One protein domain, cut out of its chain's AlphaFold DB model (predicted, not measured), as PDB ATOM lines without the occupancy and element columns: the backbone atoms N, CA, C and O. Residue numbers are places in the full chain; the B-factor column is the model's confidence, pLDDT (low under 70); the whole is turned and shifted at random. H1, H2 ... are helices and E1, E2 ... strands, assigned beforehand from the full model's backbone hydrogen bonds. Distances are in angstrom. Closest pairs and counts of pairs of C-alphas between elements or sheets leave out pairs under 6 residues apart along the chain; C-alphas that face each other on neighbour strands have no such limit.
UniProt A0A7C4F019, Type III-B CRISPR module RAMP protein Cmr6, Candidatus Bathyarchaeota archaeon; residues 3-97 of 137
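What this domain is: This is residues 3 to 97 of the 137 residues of the protein "Type III-B CRISPR module RAMP protein Cmr6" of Candidatus Bathyarchaeota archaeon (UniProt A0A7C4F019). A long, thin two-stranded ribbon bends into an open V: the chain runs out through E1, E2 and E3, turns in a long loop of residues 37 to 54 at the far tip, and comes back beside itself through E4, E5 and E6. At the other end H2 folds back over the E1 and E6 pair with its residues 78 to 85, while residues 89 to 95, of which 89 to 94 belong to H2, stand free; the short H1 sits near the start of the ribbon. The printed part has 95 residues, with two named helices and six named strands in the order H1 E1 E2 E3 E4 E5 E6 H2, and the strands pair as three separate antiparallel sheets of two: E1 with E6, E2 with E5, E3 with E4. The class is mixed, helices and strands, with under half of the residues in named elements. The whole is extended, with a radius of gyration of the C-alphas of 20.7 A and spans of 63 by 37 by 21 A.

Where its parts are: H1 is residues 3 to 7, 6.0 A long, from C-alpha 3 at (30.533, 37.929, 1.812). E1 is residues 16 to 18, 6.6 A, and E2 is residues 22 to 25, 9.5 A. E3, residues 31 to 36, is 15.8 A long and starts at C-alpha 31 at (16.845, 53.719, 29.363). E4, residues 55 to 60, measures 16.1 A. E5 is residues 65 to 67, 6.9 A, and E6 is residues 70 to 72, 6.6 A. H2, residues 78 to 94, is 24.3 A long and ends at C-alpha 94 at (29.248, 38.012, 21.696).

How they stand to each other: The closest C-alphas of H1 and E1 are those of Ile 6 and Ala 16, 5.2 A apart. E1 and E6 are antiparallel at 165 degrees, with N 17 and O 71 2.8 A apart. E2 and E5 are antiparallel at 135 degrees, with N 24 and O 65 2.9 A apart. E3 and E4 form a hairpin, antiparallel at 145 degrees, with N 32 and O 59 2.8 A apart and N 55 and O 36 2.8 A apart. E5 runs on into E6 across a break of 2 residues, at 24 degrees. The closest C-alphas of E6 and H2 are those of Phe 72 and Ile 81, 7.6 A apart. H1 and H2 are close but not clearly touching, with the C-alphas of Ile 6 and Leu 80 closest at 7.7 A. H2 is apart from E3, E4 and E5, among others. In H1 and H2 every O i to N i+4 pair is within hydrogen-bond range.

The domain as a whole: The two C-alphas farthest apart are those of Leu 48 and Asp 74, at 63.8 A, and the outline is only just elongated. The printed part has no cut. The link from E3 to E4, 18 residues, is long; its C-alphas lie 23 to 37 A from the mean of the C-alphas. The mean pLDDT of the printed part is 91.2, and no printed residue is under 70.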
ATOM      1  N   GLU A   3      30.916  36.640   1.220       88.38
ATOM      2  CA  GLU A   3      30.533  37.929   1.812       88.38
ATOM      3  C   GLU A   3      30.127  38.965   0.760       88.38
ATOM      4  O   GLU A   3      29.187  39.721   0.982       88.38
ATOM      5  N   LYS A   4      30.780  38.969  -0.411       90.19
ATOM      6  CA  LYS A   4      30.470  39.918  -1.494       90.19
ATOM      7  C   LYS A   4      29.040  39.776  -2.005       90.19
ATOM      8  O   LYS A   4      28.403  40.769  -2.312       90.19
ATOM      9  N   LYS A   5      28.514  38.549  -2.053       90.38
ATOM     10  CA  LYS A   5      27.129  38.310  -2.480       90.38
ATOM     11  C   LYS A   5      26.113  38.843  -1.468       90.38
ATOM     12  O   LYS A   5      25.017  39.216  -1.857       90.38
ATOM     13  N   ILE A   6      26.474  38.877  -0.185       91.75
ATOM     14  CA  ILE A   6      25.600  39.327   0.904       91.75
ATOM     15  C   ILE A   6      25.659  40.854   1.029       91.75
ATOM     16  O   ILE A   6      24.627  41.512   0.971       91.75
ATOM     17  N   PHE A   7      26.862  41.419   1.165       92.38
ATOM     18  CA  PHE A   7      27.069  42.838   1.482       92.38
ATOM     19  C   PHE A   7      27.354  43.722   0.262       92.38
ATOM     20  O   PHE A   7      27.318  44.944   0.374       92.38
ATOM     21  N   GLY A   8      27.634  43.120  -0.893       91.69
ATOM     22  CA  GLY A   8      28.082  43.826  -2.088       91.69
ATOM     23  C   GLY A   8      29.576  44.145  -2.070       91.69
ATOM     24  O   GLY A   8      30.310  43.831  -1.124       91.69
ATOM     25  N   ASP A   9      30.037  44.775  -3.143       91.94
ATOM     26  CA  ASP A   9      31.353  45.404  -3.221       91.94
ATOM     27  C   ASP A   9      31.281  46.734  -3.999       91.94
ATOM     28  O   ASP A   9      30.213  47.318  -4.152       91.94
ATOM     29  N   LYS A  10      32.418  47.280  -4.447       88.00
ATOM     30  CA  LYS A  10      32.443  48.573  -5.154       88.00
ATOM     31  C   LYS A  10      31.694  48.564  -6.498       88.00
ATOM     32  O   LYS A  10      31.407  49.647  -7.001       88.00
ATOM     33  N   GLY A  11      31.440  47.397  -7.092       86.50
ATOM     34  CA  GLY A  11      30.765  47.253  -8.386       86.50
ATOM     35  C   GLY A  11      29.486  46.414  -8.341       86.50
ATOM     36  O   GLY A  11      28.736  46.424  -9.314       86.50
ATOM     37  N   GLU A  12      29.219  45.715  -7.236       86.31
ATOM     38  CA  GLU A  12      28.067  44.824  -7.080       86.31
ATOM     39  C   GLU A  12      27.209  45.207  -5.868       86.31
ATOM     40  O   GLU A  12      27.718  45.441  -4.772       86.31
ATOM     41  N   VAL A  13      25.886  45.227  -6.054       87.94
ATOM     42  CA  VAL A  13      24.918  45.419  -4.965       87.94
ATOM     43  C   VAL A  13      24.792  44.117  -4.170       87.94
ATOM     44  O   VAL A  13      24.684  43.039  -4.754       87.94
ATOM     45  N   GLY A  14      24.809  44.217  -2.841       91.69
ATOM     46  CA  GLY A  14      24.601  43.074  -1.954       91.69
ATOM     47  C   GLY A  14      23.165  42.557  -1.995       91.69
ATOM     48  O   GLY A  14      22.222  43.335  -2.096       91.69
ATOM     49  N   GLY A  15      23.000  41.241  -1.890       92.25
ATOM     50  CA  GLY A  15      21.697  40.579  -1.875       92.25
ATOM     51  C   GLY A  15      21.032  40.508  -0.498       92.25
ATOM     52  O   GLY A  15      20.077  39.756  -0.352       92.25
ATOM     53  N   ALA A  16      21.535  41.219   0.519       93.31
ATOM     54  CA  ALA A  16      20.911  41.301   1.839       93.31
ATOM     55  C   ALA A  16      20.776  42.755   2.314       93.31
ATOM     56  O   ALA A  16      21.733  43.529   2.271       93.31
ATOM     57  N   ILE A  17      19.597  43.109   2.824       93.81
ATOM     58  CA  ILE A  17      19.296  44.412   3.422       93.81
ATOM     59  C   ILE A  17      19.029  44.205   4.910       93.81
ATOM     60  O   ILE A  17      18.123  43.467   5.286       93.81
ATOM     61  N   PHE A  18      19.800  44.885   5.754       94.75
ATOM     62  CA  PHE A  18      19.648  44.854   7.207       94.75
ATOM     63  C   PHE A  18      18.869  46.093   7.642       94.75
ATOM     64  O   PHE A  18      19.353  47.211   7.464       94.75
ATOM     65  N   LEU A  19      17.668  45.903   8.187       96.19
ATOM     66  CA  LEU A  19      16.866  47.008   8.704       96.19
ATOM     67  C   LEU A  19      17.251  47.348  10.144       96.19
ATOM     68  O   LEU A  19      17.714  46.496  10.910       96.19
ATOM     69  N   ASP A  20      17.006  48.596  10.530       95.69
ATOM     70  CA  ASP A  20      17.281  49.055  11.886       95.69
ATOM     71  C   ASP A  20      16.486  48.247  12.918       95.69
ATOM     72  O   ASP A  20      15.301  47.946  12.751       95.69
ATOM     73  N   ALA A  21      17.161  47.896  14.011       94.81
ATOM     74  CA  ALA A  21      16.527  47.247  15.142       94.81
ATOM     75  C   ALA A  21      15.813  48.290  16.008       94.81
ATOM     76  O   ALA A  21      16.442  49.231  16.497       94.81
ATOM     77  N   TYR A  22      14.518  48.097  16.251       94.81
ATOM     78  CA  TYR A  22      13.715  48.977  17.100       94.81
ATOM     79  C   TYR A  22      13.162  48.223  18.318       94.81
ATOM     80  O   TYR A  22      12.895  47.021  18.236       94.81
ATOM     81  N   PRO A  23      13.019  48.894  19.474       94.62
ATOM     82  CA  PRO A  23      12.504  48.265  20.682       94.62
ATOM     83  C   PRO A  23      11.002  47.993  20.535       94.62
ATOM     84  O   PRO A  23      10.246  48.874  20.129       94.62
ATOM     85  N   VAL A  24      10.568  46.785  20.889       95.31
ATOM     86  CA  VAL A  24       9.155  46.363  20.811       95.31
ATOM     87  C   VAL A  24       8.529  46.110  22.174       95.31
ATOM     88  O   VAL A  24       7.315  46.227  22.320       95.31
ATOM     89  N   LYS A  25       9.340  45.797  23.186       94.12
ATOM     90  CA  LYS A  25       8.859  45.555  24.544       94.12
ATOM     91  C   LYS A  25       9.907  45.955  25.566       94.12
ATOM     92  O   LYS A  25      11.089  45.650  25.419       94.12
ATOM     93  N   CYS A  26       9.461  46.661  26.597       90.56
ATOM     94  CA  CYS A  26      10.274  47.033  27.741       90.56
ATOM     95  C   CYS A  26       9.364  47.387  28.920       90.56
ATOM     96  O   CYS A  26       8.462  48.212  28.773       90.56
ATOM     97  N   GLU A  27       9.604  46.786  30.079       85.31
ATOM     98  CA  GLU A  27       8.903  47.142  31.315       85.31
ATOM     99  C   GLU A  27       9.551  48.386  31.935       85.31
ATOM    100  O   GLU A  27      10.773  48.437  32.103       85.31
ATOM    101  N   ASP A  28       8.740  49.382  32.291       85.25
ATOM    102  CA  ASP A  28       9.152  50.618  32.977       85.25
ATOM    103  C   ASP A  28      10.270  51.418  32.282       85.25
ATOM    104  O   ASP A  28      11.152  51.985  32.931       85.25
ATOM    105  N   GLY A  29      10.232  51.478  30.948       88.62
ATOM    106  CA  GLY A  29      11.101  52.341  30.148       88.62
ATOM    107  C   GLY A  29      12.441  51.723  29.734       88.62
ATOM    108  O   GLY A  29      13.029  50.883  30.411       88.62
ATOM    109  N   ILE A  30      12.938  52.177  28.580       93.44
ATOM    110  CA  ILE A  30      14.062  51.555  27.858       93.44
ATOM    111  C   ILE A  30      15.424  51.951  28.431       93.44
ATOM    112  O   ILE A  30      16.369  51.166  28.375       93.44
ATOM    113  N   LEU A  31      15.558  53.172  28.949       94.31
ATOM    114  CA  LEU A  31      16.845  53.719  29.363       94.31
ATOM    115  C   LEU A  31      17.003  53.675  30.877       94.31
ATOM    116  O   LEU A  31      16.155  54.161  31.620       94.31
ATOM    117  N   ILE A  32      18.146  53.162  31.315       94.50
ATOM    118  CA  ILE A  32      18.610  53.228  32.697       94.50
ATOM    119  C   ILE A  32      19.864  54.087  32.787       94.50
ATOM    120  O   ILE A  32      20.633  54.231  31.832       94.50
ATOM    121  N   LYS A  33      20.071  54.665  33.967       94.88
ATOM    122  CA  LYS A  33      21.279  55.409  34.302       94.88
ATOM    123  C   LYS A  33      22.301  54.441  34.885       94.88
ATOM    124  O   LYS A  33      22.049  53.833  35.918       94.88
ATOM    125  N   GLU A  34      23.455  54.350  34.247       94.81
ATOM    126  CA  GLU A  34      24.585  53.535  34.688       94.81
ATOM    127  C   GLU A  34      25.762  54.418  35.095       94.81
ATOM    128  O   GLU A  34      25.903  55.558  34.628       94.81
ATOM    129  N   VAL A  35      26.624  53.888  35.964       95.06
ATOM    130  CA  VAL A  35      27.834  54.578  36.421       95.06
ATOM    131  C   VAL A  35      29.059  53.701  36.223       95.06
ATOM    132  O   VAL A  35      29.093  52.529  36.583       95.06
ATOM    133  N   MET A  36      30.100  54.280  35.637       92.50
ATOM    134  CA  MET A  36      31.414  53.663  35.551       92.50
ATOM    135  C   MET A  36      32.407  54.553  36.274       92.50
ATOM    136  O   MET A  36      32.544  55.716  35.914       92.50
ATOM    137  N   THR A  37      33.127  53.997  37.239       93.62
ATOM    138  CA  THR A  37      34.109  54.742  38.032       93.62
ATOM    139  C   THR A  37      35.512  54.230  37.707       93.62
ATOM    140  O   THR A  37      36.010  53.341  38.399       93.62
ATOM    141  N   PRO A  38      36.167  54.687  36.621       90.06
ATOM    142  CA  PRO A  38      37.583  54.415  36.416       90.06
ATOM    143  C   PRO A  38      38.400  54.948  37.598       90.06
ATOM    144  O   PRO A  38      38.266  56.108  37.981       90.06
ATOM    145  N   HIS A  39      39.242  54.079  38.155       88.50
ATOM    146  CA  HIS A  39      40.149  54.407  39.258       88.50
ATOM    147  C   HIS A  39      41.539  54.806  38.736       88.50
ATOM    148  O   HIS A  39      42.142  55.757  39.219       88.50
ATOM    149  N   TYR A  40      42.006  54.147  37.672       87.75
ATOM    150  CA  TYR A  40      43.311  54.401  37.067       87.75
ATOM    151  C   TYR A  40      43.160  55.167  35.755       87.75
ATOM    152  O   TYR A  40      42.390  54.777  34.868       87.75
ATOM    153  N   LYS A  41      43.919  56.253  35.611       80.31
ATOM    154  CA  LYS A  41      44.079  56.983  34.350       80.31
ATOM    155  C   LYS A  41      45.430  56.652  33.733       80.31
ATOM    156  O   LYS A  41      46.337  56.173  34.400       80.31
ATOM    157  N   LYS A  42      45.602  57.023  32.463       75.75
ATOM    158  CA  LYS A  42      46.866  56.861  31.727       75.75
ATOM    159  C   LYS A  42      48.085  57.497  32.429       75.75
ATOM    160  O   LYS A  42      49.203  57.075  32.175       75.75
ATOM    161  N   ASN A  43      47.862  58.473  33.313       79.25
ATOM    162  CA  ASN A  43      48.910  59.186  34.050       79.25
ATOM    163  C   ASN A  43      49.023  58.770  35.531       79.25
ATOM    164  O   ASN A  43      49.797  59.385  36.259       79.25
ATOM    165  N   THR A  44      48.259  57.774  35.991       81.94
ATOM    166  CA  THR A  44      48.368  57.249  37.360       81.94
ATOM    167  C   THR A  44      49.643  56.410  37.447       81.94
ATOM    168  O   THR A  44      49.747  55.392  36.765       81.94
ATOM    169  N   LYS A  45      50.634  56.865  38.222       82.44
ATOM    170  CA  LYS A  45      51.936  56.188  38.357       82.44
ATOM    171  C   LYS A  45      51.998  55.304  39.596       82.44
ATOM    172  O   LYS A  45      52.695  54.294  39.582       82.44
ATOM    173  N   THR A  46      51.279  55.685  40.647       87.44
ATOM    174  CA  THR A  46      51.234  54.970  41.924       87.44
ATOM    175  C   THR A  46      49.798  54.849  42.439       87.44
ATOM    176  O   THR A  46      48.913  55.586  42.006       87.44
ATOM    177  N   GLU A  47      49.563  53.939  43.388       87.75
ATOM    178  CA  GLU A  47      48.254  53.783  44.051       87.75
ATOM    179  C   GLU A  47      47.821  55.043  44.824       87.75
ATOM    180  O   GLU A  47      46.632  55.284  45.002       87.75
ATOM    181  N   LEU A  48      48.772  55.890  45.236       88.19
ATOM    182  CA  LEU A  48      48.484  57.162  45.909       88.19
ATOM    183  C   LEU A  48      47.909  58.219  44.952       88.19
ATOM    184  O   LEU A  48      47.251  59.155  45.398       88.19
ATOM    185  N   ASP A  49      48.116  58.053  43.643       85.62
ATOM    186  CA  ASP A  49      47.625  58.963  42.599       85.62
ATOM    187  C   ASP A  49      46.220  58.573  42.094       85.62
ATOM    188  O   ASP A  49      45.705  59.148  41.125       85.62
ATOM    189  N   VAL A  50      45.607  57.546  42.688       90.38
ATOM    190  CA  VAL A  50      44.291  57.039  42.290       90.38
ATOM    191  C   VAL A  50      43.214  58.033  42.702       90.38
ATOM    192  O   VAL A  50      43.041  58.365  43.870       90.38
ATOM    193  N   THR A  51      42.439  58.493  41.725       88.81
ATOM    194  CA  THR A  51      41.256  59.326  41.961       88.81
ATOM    195  C   THR A  51      40.080  58.714  41.207       88.81
ATOM    196  O   THR A  51      40.050  58.800  39.975       88.81
ATOM    197  N   PRO A  52      39.114  58.091  41.908       90.38
ATOM    198  CA  PRO A  52      37.920  57.536  41.282       90.38
ATOM    199  C   PRO A  52      37.086  58.645  40.638       90.38
ATOM    200  O   PRO A  52      36.742  59.627  41.295       90.38
ATOM    201  N   ILE A  53      36.731  58.497  39.358       91.00
ATOM    202  CA  ILE A  53      35.896  59.484  38.652       91.00
ATOM    203  C   ILE A  53      34.614  58.829  38.165       91.00
ATOM    204  O   ILE A  53      34.653  58.124  37.161       91.00
ATOM    205  N   PRO A  54      33.473  59.065  38.826       93.94
ATOM    206  CA  PRO A  54      32.193  58.547  38.368       93.94
ATOM    207  C   PRO A  54      31.791  59.162  37.022       93.94
ATOM    208  O   PRO A  54      31.629  60.374  36.893       93.94
ATOM    209  N   ILE A  55      31.596  58.315  36.014       93.56
ATOM    210  CA  ILE A  55      31.071  58.675  34.697       93.56
ATOM    211  C   ILE A  55      29.671  58.092  34.584       93.56
ATOM    212  O   ILE A  55      29.493  56.876  34.508       93.56
ATOM    213  N   ILE A  56      28.683  58.977  34.552       95.69
ATOM    214  CA  ILE A  56      27.276  58.634  34.381       95.69
ATOM    215  C   ILE A  56      26.962  58.541  32.885       95.69
ATOM    216  O   ILE A  56      27.308  59.445  32.126       95.69
ATOM    217  N   PHE A  57      26.280  57.482  32.455       94.31
ATOM    218  CA  PHE A  57      25.835  57.321  31.068       94.31
ATOM    219  C   PHE A  57      24.493  56.584  30.989       94.31
ATOM    220  O   PHE A  57      24.106  55.878  31.916       94.31
ATOM    221  N   ALA A  58      23.780  56.752  29.874       94.38
ATOM    222  CA  ALA A  58      22.560  56.002  29.600       94.38
ATOM    223  C   ALA A  58      22.898  54.618  29.029       94.38
ATOM    224  O   ALA A  58      23.766  54.492  28.157       94.38
ATOM    225  N   ALA A  59      22.200  53.593  29.502       94.25
ATOM    226  CA  ALA A  59      22.263  52.237  28.977       94.25
ATOM    227  C   ALA A  59      20.851  51.721  28.694       94.25
ATOM    228  O   ALA A  59      19.884  52.164  29.307       94.25
ATOM    229  N   VAL A  60      20.735  50.780  27.759       94.62
ATOM    230  CA  VAL A  60      19.469  50.086  27.509       94.62
ATOM    231  C   VAL A  60      19.238  49.065  28.620       94.62
ATOM    232  O   VAL A  60      20.138  48.289  28.954       94.62
ATOM    233  N   LYS A  61      18.038  49.079  29.197       94.25
ATOM    234  CA  LYS A  61      17.622  48.199  30.289       94.25
ATOM    235  C   LYS A  61      17.641  46.739  29.841       94.25
ATOM    236  O   LYS A  61      17.185  46.400  28.745       94.25
ATOM    237  N   LYS A  62      18.124  45.852  30.714       92.50
ATOM    238  CA  LYS A  62      18.017  44.401  30.509       92.50
ATOM    239  C   LYS A  62      16.539  43.998  30.436       92.50
ATOM    240  O   LYS A  62      15.740  44.478  31.228       92.50
ATOM    241  N   GLY A  63      16.207  43.099  29.510       92.81
ATOM    242  CA  GLY A  63      14.821  42.694  29.248       92.81
ATOM    243  C   GLY A  63      14.119  43.544  28.186       92.81
ATOM    244  O   GLY A  63      12.957  43.297  27.898       92.81
ATOM    245  N   THR A  64      14.814  44.518  27.584       94.44
ATOM    246  CA  THR A  64      14.314  45.194  26.381       94.44
ATOM    247  C   THR A  64      14.406  44.248  25.189       94.44
ATOM    248  O   THR A  64      15.495  43.771  24.857       94.44
ATOM    249  N   GLU A  65      13.280  44.008  24.532       95.38
ATOM    250  CA  GLU A  65      13.198  43.204  23.315       95.38
ATOM    251  C   GLU A  65      13.281  44.123  22.092       95.38
ATOM    252  O   GLU A  65      12.615  45.161  22.034       95.38
ATOM    253  N   PHE A  66      14.096  43.735  21.112       95.00
ATOM    254  CA  PHE A  66      14.254  44.445  19.845       95.00
ATOM    255  C   PHE A  66      13.780  43.572  18.694       95.00
ATOM    256  O   PHE A  66      14.038  42.368  18.680       95.00
ATOM    257  N   LYS A  67      13.146  44.198  17.704       95.31
ATOM    258  CA  LYS A  67      12.791  43.563  16.439       95.31
ATOM    259  C   LYS A  67      13.582  44.209  15.310       95.31
ATOM    260  O   LYS A  67      13.713  45.428  15.246       95.31
ATOM    261  N   THR A  68      14.106  43.374  14.430       95.00
ATOM    262  CA  THR A  68      14.748  43.755  13.171       95.00
ATOM    263  C   THR A  68      14.324  42.748  12.107       95.00
ATOM    264  O   THR A  68      13.824  41.670  12.438       95.00
ATOM    265  N   ALA A  69      14.497  43.105  10.843       94.25
ATOM    266  CA  ALA A  69      14.305  42.201   9.726       94.25
ATOM    267  C   ALA A  69      15.503  42.297   8.783       94.25
ATOM    268  O   ALA A  69      16.096  43.365   8.601       94.25
ATOM    269  N   ILE A  70      15.847  41.154   8.197       93.81
ATOM    270  CA  ILE A  70      16.862  41.046   7.159       93.81
ATOM    271  C   ILE A  70      16.137  40.567   5.912       93.81
ATOM    272  O   ILE A  70      15.532  39.498   5.928       93.81
ATOM    273  N   LEU A  71      16.159  41.387   4.868       92.75
ATOM    274  CA  LEU A  71      15.533  41.072   3.590       92.75
ATOM    275  C   LEU A  71      16.599  40.493   2.666       92.75
ATOM    276  O   LEU A  71      17.699  41.041   2.590       92.75
ATOM    277  N   PHE A  72      16.273  39.416   1.964       92.31
ATOM    278  CA  PHE A  72      17.181  38.757   1.030       92.31
ATOM    279  C   PHE A  72      16.635  38.851  -0.395       92.31
ATOM    280  O   PHE A  72      15.427  38.792  -0.598       92.31
ATOM    281  N   ASP A  73      17.523  39.014  -1.376       90.50
ATOM    282  CA  ASP A  73      17.186  38.849  -2.794       90.50
ATOM    283  C   ASP A  73      16.895  37.363  -3.066       90.50
ATOM    284  O   ASP A  73      17.644  36.496  -2.610       90.50
ATOM    285  N   ASP A  74      15.856  37.075  -3.853       85.94
ATOM    286  CA  ASP A  74      15.460  35.726  -4.289       85.94
ATOM    287  C   ASP A  74      16.613  34.923  -4.921       85.94
ATOM    288  O   ASP A  74      16.589  33.694  -4.977       85.94
ATOM    289  N   LYS A  75      17.641  35.608  -5.432       85.62
ATOM    290  CA  LYS A  75      18.832  34.988  -6.034       85.62
ATOM    291  C   LYS A  75      19.846  34.479  -5.008       85.62
ATOM    292  O   LYS A  75      20.825  33.832  -5.403       85.62
ATOM    293  N   LEU A  76      19.695  34.812  -3.725       88.00
ATOM    294  CA  LEU A  76      20.607  34.356  -2.684       88.00
ATOM    295  C   LEU A  76      20.320  32.888  -2.350       88.00
ATOM    296  O   LEU A  76      19.176  32.484  -2.185       88.00
ATOM    297  N   SER A  77      21.364  32.067  -2.227       90.19
ATOM    298  CA  SER A  77      21.170  30.668  -1.844       90.19
ATOM    299  C   SER A  77      20.737  30.552  -0.381       90.19
ATOM    300  O   SER A  77      21.241  31.274   0.482       90.19
ATOM    301  N   GLU A  78      19.881  29.573  -0.084       88.81
ATOM    302  CA  GLU A  78      19.438  29.262   1.285       88.81
ATOM    303  C   GLU A  78      20.616  29.034   2.246       88.81
ATOM    304  O   GLU A  78      20.587  29.459   3.400       88.81
ATOM    305  N   GLU A  79      21.711  28.441   1.757       90.50
ATOM    306  CA  GLU A  79      22.946  28.271   2.529       90.50
ATOM    307  C   GLU A  79      23.533  29.605   3.014       90.50
ATOM    308  O   GLU A  79      23.999  29.699   4.148       90.50
ATOM    309  N   LEU A  80      23.512  30.643   2.170       90.69
ATOM    310  CA  LEU A  80      24.025  31.966   2.535       90.69
ATOM    311  C   LEU A  80      23.098  32.657   3.532       90.69
ATOM    312  O   LEU A  80      23.586  33.288   4.468       90.69
ATOM    313  N   ILE A  81      21.784  32.500   3.369       90.75
ATOM    314  CA  ILE A  81      20.789  32.998   4.327       90.75
ATOM    315  C   ILE A  81      21.035  32.367   5.703       90.75
ATOM    316  O   ILE A  81      21.090  33.062   6.721       90.75
ATOM    317  N   PHE A  82      21.273  31.056   5.739       90.69
ATOM    318  CA  PHE A  82      21.568  30.339   6.974       90.69
ATOM    319  C   PHE A  82      22.911  30.749   7.598       90.69
ATOM    320  O   PHE A  82      23.002  30.899   8.821       90.69
ATOM    321  N   ASP A  83      23.943  30.980   6.782       91.88
ATOM    322  CA  ASP A  83      25.233  31.514   7.236       91.88
ATOM    323  C   ASP A  83      25.061  32.911   7.871       91.88
ATOM    324  O   ASP A  83      25.625  33.177   8.938       91.88
ATOM    325  N   VAL A  84      24.223  33.779   7.288       92.56
ATOM    326  CA  VAL A  84      23.885  35.096   7.860       92.56
ATOM    327  C   VAL A  84      23.133  34.948   9.182       92.56
ATOM    328  O   VAL A  84      23.525  35.570  10.169       92.56
ATOM    329  N   ALA A  85      22.110  34.095   9.247       91.56
ATOM    330  CA  ALA A  85      21.348  33.862  10.476       91.56
ATOM    331  C   ALA A  85      22.250  33.375  11.625       91.56
ATOM    332  O   ALA A  85      22.179  33.885  12.749       91.56
ATOM    333  N   LYS A  86      23.173  32.447  11.337       92.12
ATOM    334  CA  LYS A  86      24.195  32.002  12.297       92.12
ATOM    335  C   LYS A  86      25.109  33.140  12.735       92.12
ATOM    336  O   LYS A  86      25.368  33.276  13.932       92.12
ATOM    337  N   ALA A  87      25.603  33.940  11.790       93.75
ATOM    338  CA  ALA A  87      26.495  35.056  12.082       93.75
ATOM    339  C   ALA A  87      25.815  36.100  12.977       93.75
ATOM    340  O   ALA A  87      26.407  36.538  13.963       93.75
ATOM    341  N   VAL A  88      24.551  36.434  12.700       93.31
ATOM    342  CA  VAL A  88      23.740  37.346  13.520       93.31
ATOM    343  C   VAL A  88      23.532  36.776  14.920       93.31
ATOM    344  O   VAL A  88      23.752  37.482  15.908       93.31
ATOM    345  N   GLY A  89      23.187  35.491  15.032       92.69
ATOM    346  CA  GLY A  89      23.053  34.820  16.326       92.69
ATOM    347  C   GLY A  89      24.357  34.828  17.134       92.69
ATOM    348  O   GLY A  89      24.347  35.099  18.337       92.69
ATOM    349  N   PHE A  90      25.497  34.585  16.483       93.81
ATOM    350  CA  PHE A  90      26.808  34.611  17.132       93.81
ATOM    351  C   PHE A  90      27.213  36.026  17.567       93.81
ATOM    352  O   PHE A  90      27.585  36.227  18.726       93.81
ATOM    353  N   ALA A  91      27.088  37.015  16.677       93.62
ATOM    354  CA  ALA A  91      27.396  38.414  16.965       93.62
ATOM    355  C   ALA A  91      26.549  38.950  18.129       93.62
ATOM    356  O   ALA A  91      27.071  39.601  19.032       93.62
ATOM    357  N   SER A  92      25.266  38.592  18.165       93.44
ATOM    358  CA  SER A  92      24.338  38.979  19.231       93.44
ATOM    359  C   SER A  92      24.722  38.403  20.596       93.44
ATOM    360  O   SER A  92      24.647  39.103  21.609       93.44
ATOM    361  N   ARG A  93      25.210  37.155  20.637       92.12
ATOM    362  CA  ARG A  93      25.712  36.521  21.870       92.12
ATOM    363  C   ARG A  93      27.050  37.100  22.328       92.12
ATOM    364  O   ARG A  93      27.269  37.244  23.533       92.12
ATOM    365  N   TYR A  94      27.945  37.414  21.390       93.12
ATOM    366  CA  TYR A  94      29.248  38.012  21.696       93.12
ATOM    367  C   TYR A  94      29.098  39.454  22.201       93.12
ATOM    368  O   TYR A  94      29.746  39.859  23.169       93.12
ATOM    369  N   GLY A  95      28.176  40.192  21.589       92.88
ATOM    370  CA  GLY A  95      27.729  41.512  21.995       92.88
ATOM    371  C   GLY A  95      27.715  42.497  20.828       92.88
ATOM    372  O   GLY A  95      28.664  42.569  20.049       92.88
ATOM    373  N   VAL A  96      26.657  43.301  20.755       93.75
ATOM    374  CA  VAL A  96      26.451  44.364  19.766       93.75
ATOM    375  C   VAL A  96      26.470  45.723  20.470       93.75
ATOM    376  O   VAL A  96      25.919  45.891  21.557       93.75
ATOM    377  N   GLY A  97      27.117  46.714  19.856       92.19
ATOM    378  CA  GLY A  97      27.239  48.068  20.402       92.19
ATOM    379  C   GLY A  97      28.559  48.310  21.139       92.19
ATOM    380  O   GLY A  97      29.612  47.802  20.755       92.19
TER     381      GLY A  97